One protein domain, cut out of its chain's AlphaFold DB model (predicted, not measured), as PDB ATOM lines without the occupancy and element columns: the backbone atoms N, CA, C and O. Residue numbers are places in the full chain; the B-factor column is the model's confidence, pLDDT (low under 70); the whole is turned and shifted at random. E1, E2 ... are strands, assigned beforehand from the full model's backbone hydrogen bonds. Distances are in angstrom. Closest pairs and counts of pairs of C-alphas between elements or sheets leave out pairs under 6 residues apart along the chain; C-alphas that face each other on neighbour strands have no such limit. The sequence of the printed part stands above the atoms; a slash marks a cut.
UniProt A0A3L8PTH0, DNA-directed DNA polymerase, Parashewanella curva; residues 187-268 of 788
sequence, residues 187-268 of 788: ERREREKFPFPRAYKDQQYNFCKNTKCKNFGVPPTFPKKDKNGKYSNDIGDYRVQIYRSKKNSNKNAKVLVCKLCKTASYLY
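Overview. This is residues 187 to 268 of the 788 residues of the protein "DNA-directed DNA polymerase" of Parashewanella curva (UniProt A0A3L8PTH0). Little regular structure is here: a small sheet of two long strands, E1 and E2, with short E3 at one edge, preceded by a long winding stretch, residues 187 to 237, with no named element. The printed part has 82 residues, 17 of them in the three strands, in chain order E1, E2, E3; the class is all strand, the sheet antiparallel. It is only just compact, close to loose, with a radius of gyration of the C-alphas of 13.7 A and spans of 44 by 35 by 26 A.

Arrangement. Look first at inner strand E2, residues 252 to 258. Edge strand E1, residues 238 to 244, is its antiparallel neighbour at 150 degrees; N 241 and O 255 are 2.9 A apart, within hydrogen-bond range. Edge strand E3, residues 264 to 266, is antiparallel to E2 at 136 degrees; find N 256 and O 265 within hydrogen-bond range, at 2.8 A. E1, E2 and E3 form a meander, each strand the antiparallel neighbour of the one before, and both pairs are hairpins.

Along the chain. Find C-alpha 238 at (0.343, -45.867, 21.907); from there E1 runs 18.8 A. E2 runs 19.0 A, and E3 runs 7.0 A to C-alpha 266 at (-5.755, -37.875, 29.607).

Size, cuts and confidence. The two C-alphas farthest apart, Glu 187 and Lys 212, are 44.6 A apart. The printed part has no cut; the link E1 to E2 is short, E2 to E3 tight. Look for pLDDT under 70 at residues 187 to 194 and 244 to 252.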
ATOM      1  N   GLU A 187     -28.752 -39.038  13.759       43.97
ATOM      2  CA  GLU A 187     -27.691 -38.961  12.757       43.97
ATOM      3  C   GLU A 187     -26.421 -39.506  13.405       43.97
ATOM      4  O   GLU A 187     -26.044 -39.116  14.521       43.97
ATOM      5  N   ARG A 188     -25.769 -40.470  12.743       44.09
ATOM      6  CA  ARG A 188     -24.447 -40.900  13.183       44.09
ATOM      7  C   ARG A 188     -23.585 -39.655  13.153       44.09
ATOM      8  O   ARG A 188     -23.147 -39.254  12.081       44.09
ATOM      9  N   ARG A 189     -23.341 -39.094  14.340       45.19
ATOM     10  CA  ARG A 189     -22.392 -38.009  14.568       45.19
ATOM     11  C   ARG A 189     -21.197 -38.284  13.673       45.19
ATOM     12  O   ARG A 189     -20.626 -39.378  13.791       45.19
ATOM     13  N   GLU A 190     -20.895 -37.365  12.751       46.62
ATOM     14  CA  GLU A 190     -19.764 -37.535  11.845       46.62
ATOM     15  C   GLU A 190     -18.562 -37.956  12.687       46.62
ATOM     16  O   GLU A 190     -18.130 -37.256  13.609       46.62
ATOM     17  N   ARG A 191     -18.104 -39.186  12.456       44.91
ATOM     18  CA  ARG A 191     -17.083 -39.780  13.308       44.91
ATOM     19  C   ARG A 191     -15.784 -39.037  13.050       44.91
ATOM     20  O   ARG A 191     -15.430 -38.765  11.907       44.91
ATOM     21  N   GLU A 192     -15.099 -38.685  14.132       53.84
ATOM     22  CA  GLU A 192     -13.958 -37.780  14.078       53.84
ATOM     23  C   GLU A 192     -12.883 -38.214  13.078       53.84
ATOM     24  O   GLU A 192     -12.443 -39.364  13.053       53.84
ATOM     25  N   LYS A 193     -12.386 -37.235  12.317       59.81
ATOM     26  CA  LYS A 193     -11.295 -37.412  11.357       59.81
ATOM     27  C   LYS A 193      -9.924 -37.587  12.014       59.81
ATOM     28  O   LYS A 193      -8.965 -37.746  11.282       59.81
ATOM     29  N   PHE A 194      -9.752 -37.478  13.335       69.50
ATOM     30  CA  PHE A 194      -8.420 -37.610  13.942       69.50
ATOM     31  C   PHE A 194      -8.488 -38.016  15.434       69.50
ATOM     32  O   PHE A 194      -9.239 -37.396  16.186       69.50
ATOM     33  N   PRO A 195      -7.722 -39.030  15.888       75.75
ATOM     34  CA  PRO A 195      -7.922 -39.659  17.196       75.75
ATOM     35  C   PRO A 195      -7.255 -38.951  18.394       75.75
ATOM     36  O   PRO A 195      -7.645 -39.243  19.525       75.75
ATOM     37  N   PHE A 196      -6.296 -38.027  18.197       82.50
ATOM     38  CA  PHE A 196      -5.596 -37.315  19.290       82.50
ATOM     39  C   PHE A 196      -5.145 -35.877  18.925       82.50
ATOM     40  O   PHE A 196      -5.113 -35.526  17.760       82.50
ATOM     41  N   PRO A 197      -4.765 -34.991  19.859       85.50
ATOM     42  CA  PRO A 197      -4.372 -33.617  19.512       85.50
ATOM     43  C   PRO A 197      -3.056 -33.513  18.709       85.50
ATOM     44  O   PRO A 197      -2.014 -34.040  19.114       85.50
ATOM     45  N   ARG A 198      -3.074 -32.769  17.590       85.12
ATOM     46  CA  ARG A 198      -1.868 -32.452  16.794       85.12
ATOM     47  C   ARG A 198      -0.883 -31.590  17.591       85.12
ATOM     48  O   ARG A 198      -1.294 -30.848  18.486       85.12
ATOM     49  N   ALA A 199       0.402 -31.669  17.247       89.25
ATOM     50  CA  ALA A 199       1.407 -30.740  17.761       89.25
ATOM     51  C   ALA A 199       1.057 -29.289  17.373       89.25
ATOM     52  O   ALA A 199       0.391 -29.050  16.361       89.25
ATOM     53  N   TYR A 200       1.479 -28.322  18.186       90.62
ATOM     54  CA  TYR A 200       1.242 -26.899  17.937       90.62
ATOM     55  C   TYR A 200       2.478 -26.088  18.324       90.62
ATOM     56  O   TYR A 200       2.950 -26.231  19.448       90.62
ATOM     57  N   LYS A 201       2.986 -25.251  17.404       91.62
ATOM     58  CA  LYS A 201       4.277 -24.541  17.547       91.62
ATOM     59  C   LYS A 201       5.399 -25.487  18.010       91.62
ATOM     60  O   LYS A 201       6.059 -25.223  19.005       91.62
ATOM     61  N   ASP A 202       5.503 -26.636  17.340       89.81
ATOM     62  CA  ASP A 202       6.478 -27.704  17.615       89.81
ATOM     63  C   ASP A 202       6.392 -28.346  19.012       89.81
ATOM     64  O   ASP A 202       7.255 -29.123  19.404       89.81
ATOM     65  N   GLN A 203       5.305 -28.098  19.754       90.38
ATOM     66  CA  GLN A 203       5.074 -28.700  21.066       90.38
ATOM     67  C   GLN A 203       4.038 -29.825  21.012       90.38
ATOM     68  O   GLN A 203       2.916 -29.660  20.515       90.38
ATOM     69  N   GLN A 204       4.411 -30.974  21.581       92.81
ATOM     70  CA  GLN A 204       3.553 -32.140  21.768       92.81
ATOM     71  C   GLN A 204       3.678 -32.642  23.210       92.81
ATOM     72  O   GLN A 204       4.716 -33.161  23.600       92.81
ATOM     73  N   TYR A 205       2.599 -32.533  23.986       93.12
ATOM     74  CA  TYR A 205       2.554 -32.947  25.394       93.12
ATOM     75  C   TYR A 205       1.899 -34.324  25.599       93.12
ATOM     76  O   TYR A 205       1.905 -34.881  26.701       93.12
ATOM     77  N   ASN A 206       1.315 -34.915  24.555       93.06
ATOM     78  CA  ASN A 206       0.605 -36.193  24.639       93.06
ATOM     79  C   ASN A 206       1.537 -37.390  24.391       93.06
ATOM     80  O   ASN A 206       1.367 -38.094  23.411       93.06
ATOM     81  N   PHE A 207       2.501 -37.629  25.280       94.06
ATOM     82  CA  PHE A 207       3.388 -38.810  25.281       94.06
ATOM     83  C   PHE A 207       3.353 -39.556  26.632       94.06
ATOM     84  O   PHE A 207       2.620 -39.161  27.542       94.06
ATOM     85  N   CYS A 208       4.107 -40.642  26.791       93.62
ATOM     86  CA  CYS A 208       4.151 -41.430  28.024       93.62
ATOM     87  C   CYS A 208       4.621 -40.578  29.215       93.62
ATOM     88  O   CYS A 208       5.693 -39.990  29.161       93.62
ATOM     89  N   LYS A 209       3.847 -40.522  30.309       91.62
ATOM     90  CA  LYS A 209       4.258 -39.799  31.532       91.62
ATOM     91  C   LYS A 209       5.303 -40.544  32.372       91.62
ATOM     92  O   LYS A 209       5.910 -39.938  33.243       91.62
ATOM     93  N   ASN A 210       5.479 -41.848  32.140       92.38
ATOM     94  CA  ASN A 210       6.400 -42.671  32.917       92.38
ATOM     95  C   ASN A 210       7.842 -42.412  32.476       92.38
ATOM     96  O   ASN A 210       8.243 -42.883  31.415       92.38
ATOM     97  N   THR A 211       8.598 -41.720  33.316       92.00
ATOM     98  CA  THR A 211      10.019 -41.374  33.145       92.00
ATOM     99  C   THR A 211      10.943 -42.579  32.970       92.00
ATOM    100  O   THR A 211      11.966 -42.453  32.311       92.00
ATOM    101  N   LYS A 212      10.574 -43.757  33.493       91.00
ATOM    102  CA  LYS A 212      11.353 -45.002  33.349       91.00
ATOM    103  C   LYS A 212      11.040 -45.763  32.057       91.00
ATOM    104  O   LYS A 212      11.595 -46.827  31.797       91.00
ATOM    105  N   CYS A 213      10.079 -45.286  31.266       92.75
ATOM    106  CA  CYS A 213       9.663 -45.949  30.039       92.75
ATOM    107  C   CYS A 213      10.523 -45.496  28.857       92.75
ATOM    108  O   CYS A 213      10.759 -44.305  28.695       92.75
ATOM    109  N   LYS A 214      10.855 -46.419  27.944       93.19
ATOM    110  CA  LYS A 214      11.497 -46.085  26.658       93.19
ATOM    111  C   LYS A 214      10.697 -45.079  25.813       93.19
ATOM    112  O   LYS A 214      11.274 -44.365  25.008       93.19
ATOM    113  N   ASN A 215       9.382 -44.992  26.029       93.62
ATOM    114  CA  ASN A 215       8.505 -44.023  25.366       93.62
ATOM    115  C   ASN A 215       8.390 -42.678  26.091       93.62
ATOM    116  O   ASN A 215       7.570 -41.842  25.700       93.62
ATOM    117  N   PHE A 216       9.127 -42.459  27.181       94.00
ATOM    118  CA  PHE A 216       9.151 -41.153  27.827       94.00
ATOM    119  C   PHE A 216       9.632 -40.098  26.826       94.00
ATOM    120  O   PHE A 216      10.618 -40.295  26.128       94.00
ATOM    121  N   GLY A 217       8.866 -39.019  26.676       90.88
ATOM    122  CA  GLY A 217       9.161 -37.969  25.704       90.88
ATOM    123  C   GLY A 217       8.920 -38.313  24.229       90.88
ATOM    124  O   GLY A 217       8.865 -37.397  23.411       90.88
ATOM    125  N   VAL A 218       8.710 -39.580  23.868       93.44
ATOM    126  CA  VAL A 218       8.483 -39.991  22.476       93.44
ATOM    127  C   VAL A 218       7.025 -39.713  22.087       93.44
ATOM    128  O   VAL A 218       6.118 -40.336  22.653       93.44
ATOM    129  N   PRO A 219       6.751 -38.784  21.151       92.56
ATOM    130  CA  PRO A 219       5.389 -38.469  20.749       92.56
ATOM    131  C   PRO A 219       4.749 -39.631  19.966       92.56
ATOM    132  O   PRO A 219       5.453 -40.394  19.305       92.56
ATOM    133  N   PRO A 220       3.412 -39.766  19.988       91.25
ATOM    134  CA  PRO A 220       2.716 -40.738  19.161       91.25
ATOM    135  C   PRO A 220       2.938 -40.471  17.673       91.25
ATOM    136  O   PRO A 220       3.034 -39.320  17.237       91.25
ATOM    137  N   THR A 221       2.959 -41.545  16.891       89.25
ATOM    138  CA  THR A 221       3.093 -41.454  15.434       89.25
ATOM    139  C   THR A 221       1.794 -40.980  14.787       89.25
ATOM    140  O   THR A 221       0.710 -41.030  15.380       89.25
ATOM    141  N   PHE A 222       1.893 -40.495  13.550       83.81
ATOM    142  CA  PHE A 222       0.711 -40.106  12.796       83.81
ATOM    143  C   PHE A 222      -0.185 -41.338  12.547       83.81
ATOM    144  O   PHE A 222       0.318 -42.373  12.102       83.81
ATOM    145  N   PRO A 223      -1.502 -41.260  12.818       82.94
ATOM    146  CA  PRO A 223      -2.389 -42.402  12.667       82.94
ATOM    147  C   PRO A 223      -2.498 -42.786  11.192       82.94
ATOM    148  O   PRO A 223      -2.676 -41.930  10.322       82.94
ATOM    149  N   LYS A 224      -2.447 -44.089  10.909       82.44
ATOM    150  CA  LYS A 224      -2.735 -44.624   9.574       82.44
ATOM    151  C   LYS A 224      -4.247 -44.678   9.350       82.44
ATOM    152  O   LYS A 224      -5.008 -44.842  10.306       82.44
ATOM    153  N   LYS A 225      -4.678 -44.544   8.095       81.88
ATOM    154  CA  LYS A 225      -6.072 -44.790   7.710       81.88
ATOM    155  C   LYS A 225      -6.307 -46.292   7.521       81.88
ATOM    156  O   LYS A 225      -5.434 -46.990   7.018       81.88
ATOM    157  N   ASP A 226      -7.469 -46.772   7.938       76.88
ATOM    158  CA  ASP A 226      -7.964 -48.115   7.667       76.88
ATOM    159  C   ASP A 226      -8.544 -48.211   6.243       76.88
ATOM    160  O   ASP A 226      -8.635 -47.218   5.516       76.88
ATOM    161  N   LYS A 227      -8.980 -49.418   5.857       76.81
ATOM    162  CA  LYS A 227      -9.601 -49.701   4.550       76.81
ATOM    163  C   LYS A 227     -10.869 -48.872   4.275       76.81
ATOM    164  O   LYS A 227     -11.254 -48.720   3.127       76.81
ATOM    165  N   ASN A 228     -11.492 -48.306   5.312       73.88
ATOM    166  CA  ASN A 228     -12.672 -47.445   5.219       73.88
ATOM    167  C   ASN A 228     -12.312 -45.945   5.257       73.88
ATOM    168  O   ASN A 228     -13.191 -45.111   5.485       73.88
ATOM    169  N   GLY A 229     -11.027 -45.587   5.135       74.69
ATOM    170  CA  GLY A 229     -10.541 -44.208   5.206       74.69
ATOM    171  C   GLY A 229     -10.484 -43.606   6.618       74.69
ATOM    172  O   GLY A 229     -10.259 -42.399   6.752       74.69
ATOM    173  N   LYS A 230     -10.672 -44.406   7.677       74.25
ATOM    174  CA  LYS A 230     -10.744 -43.958   9.080       74.25
ATOM    175  C   LYS A 230      -9.391 -44.044   9.757       74.25
ATOM    176  O   LYS A 230      -8.680 -45.026   9.614       74.25
ATOM    177  N   TYR A 231      -9.053 -43.058  10.572       80.44
ATOM    178  CA  TYR A 231      -7.808 -43.099  11.326       80.44
ATOM    179  C   TYR A 231      -7.856 -44.134  12.451       80.44
ATOM    180  O   TYR A 231      -8.794 -44.155  13.249       80.44
ATOM    181  N   SER A 232      -6.823 -44.970  12.521       81.50
ATOM    182  CA  SER A 232      -6.659 -45.954  13.585       81.50
ATOM    183  C   SER A 232      -6.453 -45.275  14.942       81.50
ATOM    184  O   SER A 232      -5.725 -44.289  15.051       81.50
ATOM    185  N   ASN A 233      -7.048 -45.842  15.996       83.81
ATOM    186  CA  ASN A 233      -6.719 -45.481  17.382       83.81
ATOM    187  C   ASN A 233      -5.346 -46.015  17.810       83.81
ATOM    188  O   ASN A 233      -4.863 -45.664  18.887       83.81
ATOM    189  N   ASP A 234      -4.751 -46.881  16.993       86.00
ATOM    190  CA  ASP A 234      -3.378 -47.334  17.112       86.00
ATOM    191  C   ASP A 234      -2.441 -46.322  16.438       86.00
ATOM    192  O   ASP A 234      -2.537 -46.075  15.233       86.00
ATOM    193  N   ILE A 235      -1.569 -45.708  17.236       88.19
ATOM    194  CA  ILE A 235      -0.727 -44.570  16.846       88.19
ATOM    195  C   ILE A 235       0.744 -44.838  17.179       88.19
ATOM    196  O   ILE A 235       1.461 -43.994  17.723       88.19
ATOM    197  N   GLY A 236       1.203 -46.041  16.826       87.12
ATOM    198  CA  GLY A 236       2.565 -46.522  17.063       87.12
ATOM    199  C   GLY A 236       2.640 -47.236  18.403       87.12
ATOM    200  O   GLY A 236       1.861 -48.153  18.665       87.12
ATOM    201  N   ASP A 237       3.506 -46.783  19.305       91.81
ATOM    202  CA  ASP A 237       3.628 -47.383  20.640       91.81
ATOM    203  C   ASP A 237       2.540 -46.945  21.631       91.81
ATOM    204  O   ASP A 237       2.632 -47.176  22.842       91.81
ATOM    205  N   TYR A 238       1.479 -46.323  21.124       94.12
ATOM    206  CA  TYR A 238       0.343 -45.867  21.907       94.12
ATOM    207  C   TYR A 238      -0.971 -46.308  21.279       94.12
ATOM    208  O   TYR A 238      -1.079 -46.523  20.072       94.12
ATOM    209  N   ARG A 239      -2.000 -46.397  22.120       92.12
ATOM    210  CA  ARG A 239      -3.389 -46.552  21.689       92.12
ATOM    211  C   ARG A 239      -4.277 -45.528  22.383       92.12
ATOM    212  O   ARG A 239      -4.118 -45.281  23.579       92.12
ATOM    213  N   VAL A 240      -5.229 -44.959  21.654       89.25
ATOM    214  CA  VAL A 240      -6.267 -44.095  22.227       89.25
ATOM    215  C   VAL A 240      -7.439 -44.962  22.674       89.25
ATOM    216  O   VAL A 240      -7.999 -45.721  21.884       89.25
ATOM    217  N   GLN A 241      -7.818 -44.857  23.947       87.94
ATOM    218  CA  GLN A 241      -8.967 -45.561  24.516       87.94
ATOM    219  C   GLN A 241      -9.996 -44.571  25.058       87.94
ATOM    220  O   GLN A 241      -9.653 -43.485  25.520       87.94
ATOM    221  N   ILE A 242     -11.270 -44.957  25.010       82.12
ATOM    222  CA  ILE A 242     -12.354 -44.199  25.633       82.12
ATOM    223  C   ILE A 242     -12.564 -44.768  27.033       82.12
ATOM    224  O   ILE A 242     -12.984 -45.912  27.191       82.12
ATOM    225  N   TYR A 243     -12.271 -43.960  28.042       75.62
ATOM    226  CA  TYR A 243     -12.553 -44.249  29.435       75.62
ATOM    227  C   TYR A 243     -13.966 -43.771  29.790       75.62
ATOM    228  O   TYR A 243     -14.314 -42.605  29.580       75.62
ATOM    229  N   ARG A 244     -14.780 -44.682  30.334       67.75
ATOM    230  CA  ARG A 244     -16.128 -44.398  30.843       67.75
ATOM    231  C   ARG A 244     -16.089 -44.360  32.365       67.75
ATOM    232  O   ARG A 244     -15.772 -45.366  32.994       67.75
ATOM    233  N   SER A 245     -16.406 -43.209  32.954       58.91
ATOM    234  CA  SER A 245     -16.490 -43.085  34.412       58.91
ATOM    235  C   SER A 245     -17.689 -43.865  34.952       58.91
ATOM    236  O   SER A 245     -18.808 -43.682  34.476       58.91
ATOM    237  N   LYS A 246     -17.482 -44.684  35.994       51.84
ATOM    238  CA  LYS A 246     -18.573 -45.385  36.700       51.84
ATOM    239  C   LYS A 246     -19.530 -44.425  37.425       51.84
ATOM    240  O   LYS A 246     -20.687 -44.770  37.615       51.84
ATOM    241  N   LYS A 247     -19.056 -43.237  37.831       48.28
ATOM    242  CA  LYS A 247     -19.847 -42.243  38.585       48.28
ATOM    243  C   LYS A 247     -20.617 -41.264  37.698       48.28
ATOM    244  O   LYS A 247     -21.491 -40.573  38.203       48.28
ATOM    245  N   ASN A 248     -20.272 -41.160  36.414       45.06
ATOM    246  CA  ASN A 248     -20.848 -40.146  35.539       45.06
ATOM    247  C   ASN A 248     -20.953 -40.680  34.100       45.06
ATOM    248  O   ASN A 248     -20.022 -40.556  33.301       45.06
ATOM    249  N   SER A 249     -22.081 -41.326  33.795       41.31
ATOM    250  CA  SER A 249     -22.321 -42.092  32.560       41.31
ATOM    251  C   SER A 249     -22.277 -41.256  31.273       41.31
ATOM    252  O   SER A 249     -22.099 -41.820  30.195       41.31
ATOM    253  N   ASN A 250     -22.363 -39.924  31.377       41.31
ATOM    254  CA  ASN A 250     -22.423 -39.009  30.231       41.31
ATOM    255  C   ASN A 250     -21.079 -38.376  29.820       41.31
ATOM    256  O   ASN A 250     -21.028 -37.694  28.798       41.31
ATOM    257  N   LYS A 251     -19.975 -38.590  30.556       53.69
ATOM    258  CA  LYS A 251     -18.651 -38.030  30.207       53.69
ATOM    259  C   LYS A 251     -17.667 -39.136  29.811       53.69
ATOM    260  O   LYS A 251     -17.011 -39.749  30.652       53.69
ATOM    261  N   ASN A 252     -17.551 -39.365  28.503       65.75
ATOM    262  CA  ASN A 252     -16.511 -40.203  27.907       65.75
ATOM    263  C   ASN A 252     -15.198 -39.407  27.837       65.75
ATOM    264  O   ASN A 252     -15.121 -38.422  27.105       65.75
ATOM    265  N   ALA A 253     -14.158 -39.828  28.555       72.25
ATOM    266  CA  ALA A 253     -12.838 -39.204  28.469       72.25
ATOM    267  C   ALA A 253     -11.918 -40.046  27.582       72.25
ATOM    268  O   ALA A 253     -11.833 -41.260  27.750       72.25
ATOM    269  N   LYS A 254     -11.199 -39.427  26.644       80.69
ATOM    270  CA  LYS A 254     -10.165 -40.138  25.884       80.69
ATOM    271  C   LYS A 254      -8.850 -40.145  26.650       80.69
ATOM    272  O   LYS A 254      -8.360 -39.099  27.080       80.69
ATOM    273  N   VAL A 255      -8.274 -41.331  26.778       88.19
ATOM    274  CA  VAL A 255      -6.977 -41.563  27.407       88.19
ATOM    275  C   VAL A 255      -5.997 -42.132  26.389       88.19
ATOM    276  O   VAL A 255      -6.325 -43.020  25.600       88.19
ATOM    277  N   LEU A 256      -4.781 -41.604  26.413       91.19
ATOM    278  CA  LEU A 256      -3.637 -42.150  25.708       91.19
ATOM    279  C   LEU A 256      -3.004 -43.227  26.582       91.19
ATOM    280  O   LEU A 256      -2.586 -42.937  27.704       91.19
ATOM    281  N   VAL A 257      -2.921 -44.451  26.072       93.00
ATOM    282  CA  VAL A 257      -2.319 -45.583  26.782       93.00
ATOM    283  C   VAL A 257      -1.029 -45.985  26.090       93.00
ATOM    284  O   VAL A 257      -1.037 -46.346  24.911       93.00
ATOM    285  N   CYS A 258       0.078 -45.937  26.828       93.56
ATOM    286  CA  CYS A 258       1.371 -46.437  26.375       93.56
ATOM    287  C   CYS A 258       1.326 -47.966  26.267       93.56
ATOM    288  O   CYS A 258       0.958 -48.651  27.220       93.56
ATOM    289  N   LYS A 259       1.711 -48.533  25.121       93.81
ATOM    290  CA  LYS A 259       1.727 -49.988  24.928       93.81
ATOM    291  C   LYS A 259       2.862 -50.672  25.685       93.81
ATOM    292  O   LYS A 259       2.677 -51.827  26.062       93.81
ATOM    293  N   LEU A 260       3.968 -49.969  25.937       92.75
ATOM    294  CA  LEU A 260       5.140 -50.517  26.623       92.75
ATOM    295  C   LEU A 260       4.904 -50.656  28.131       92.75
ATOM    296  O   LEU A 260       4.854 -51.766  28.641       92.75
ATOM    297  N   CYS A 261       4.691 -49.547  28.846       91.31
ATOM    298  CA  CYS A 261       4.537 -49.575  30.308       91.31
ATOM    299  C   CYS A 261       3.081 -49.507  30.793       91.31
ATOM    300  O   CYS A 261       2.849 -49.327  31.984       91.31
ATOM    301  N   LYS A 262       2.099 -49.577  29.882       90.94
ATOM    302  CA  LYS A 262       0.648 -49.586  30.164       90.94
ATOM    303  C   LYS A 262       0.094 -48.360  30.898       90.94
ATOM    304  O   LYS A 262      -1.095 -48.325  31.206       90.94
ATOM    305  N   THR A 263       0.903 -47.327  31.129       88.81
ATOM    306  CA  THR A 263       0.435 -46.096  31.767       88.81
ATOM    307  C   THR A 263      -0.544 -45.357  30.865       88.81
ATOM    308  O   THR A 263      -0.349 -45.241  29.651       88.81
ATOM    309  N   ALA A 264      -1.606 -44.851  31.486       88.81
ATOM    310  CA  ALA A 264      -2.628 -44.049  30.837       88.81
ATOM    311  C   ALA A 264      -2.493 -42.575  31.240       88.81
ATOM    312  O   ALA A 264      -2.069 -42.240  32.350       88.81
ATOM    313  N   SER A 265      -2.837 -41.667  30.335       88.06
ATOM    314  CA  SER A 265      -2.939 -40.231  30.611       88.06
ATOM    315  C   SER A 265      -4.084 -39.634  29.812       88.06
ATOM    316  O   SER A 265      -4.344 -40.065  28.691       88.06
ATOM    317  N   TYR A 266      -4.765 -38.633  30.366       87.31
ATOM    318  CA  TYR A 266      -5.755 -37.875  29.607       87.31
ATOM    319  C   TYR A 266      -5.108 -37.172  28.411       87.31
ATOM    320  O   TYR A 266      -3.935 -36.793  28.461       87.31
ATOM    321  N   LEU A 267      -5.877 -37.018  27.332       87.25
ATOM    322  CA  LEU A 267      -5.460 -36.218  26.184       87.25
ATOM    323  C   LEU A 267      -5.639 -34.724  26.476       87.25
ATOM    324  O   LEU A 267      -6.701 -34.289  26.920       87.25
ATOM    325  N   TYR A 268      -4.611 -33.937  26.165       88.50
ATOM    326  CA  TYR A 268      -4.573 -32.493  26.380       88.50
ATOM    327  C   TYR A 268      -4.457 -31.739  25.056       88.50
ATOM    328  O   TYR A 268      -3.703 -32.130  24.162       88.50
TER     329      TYR A 268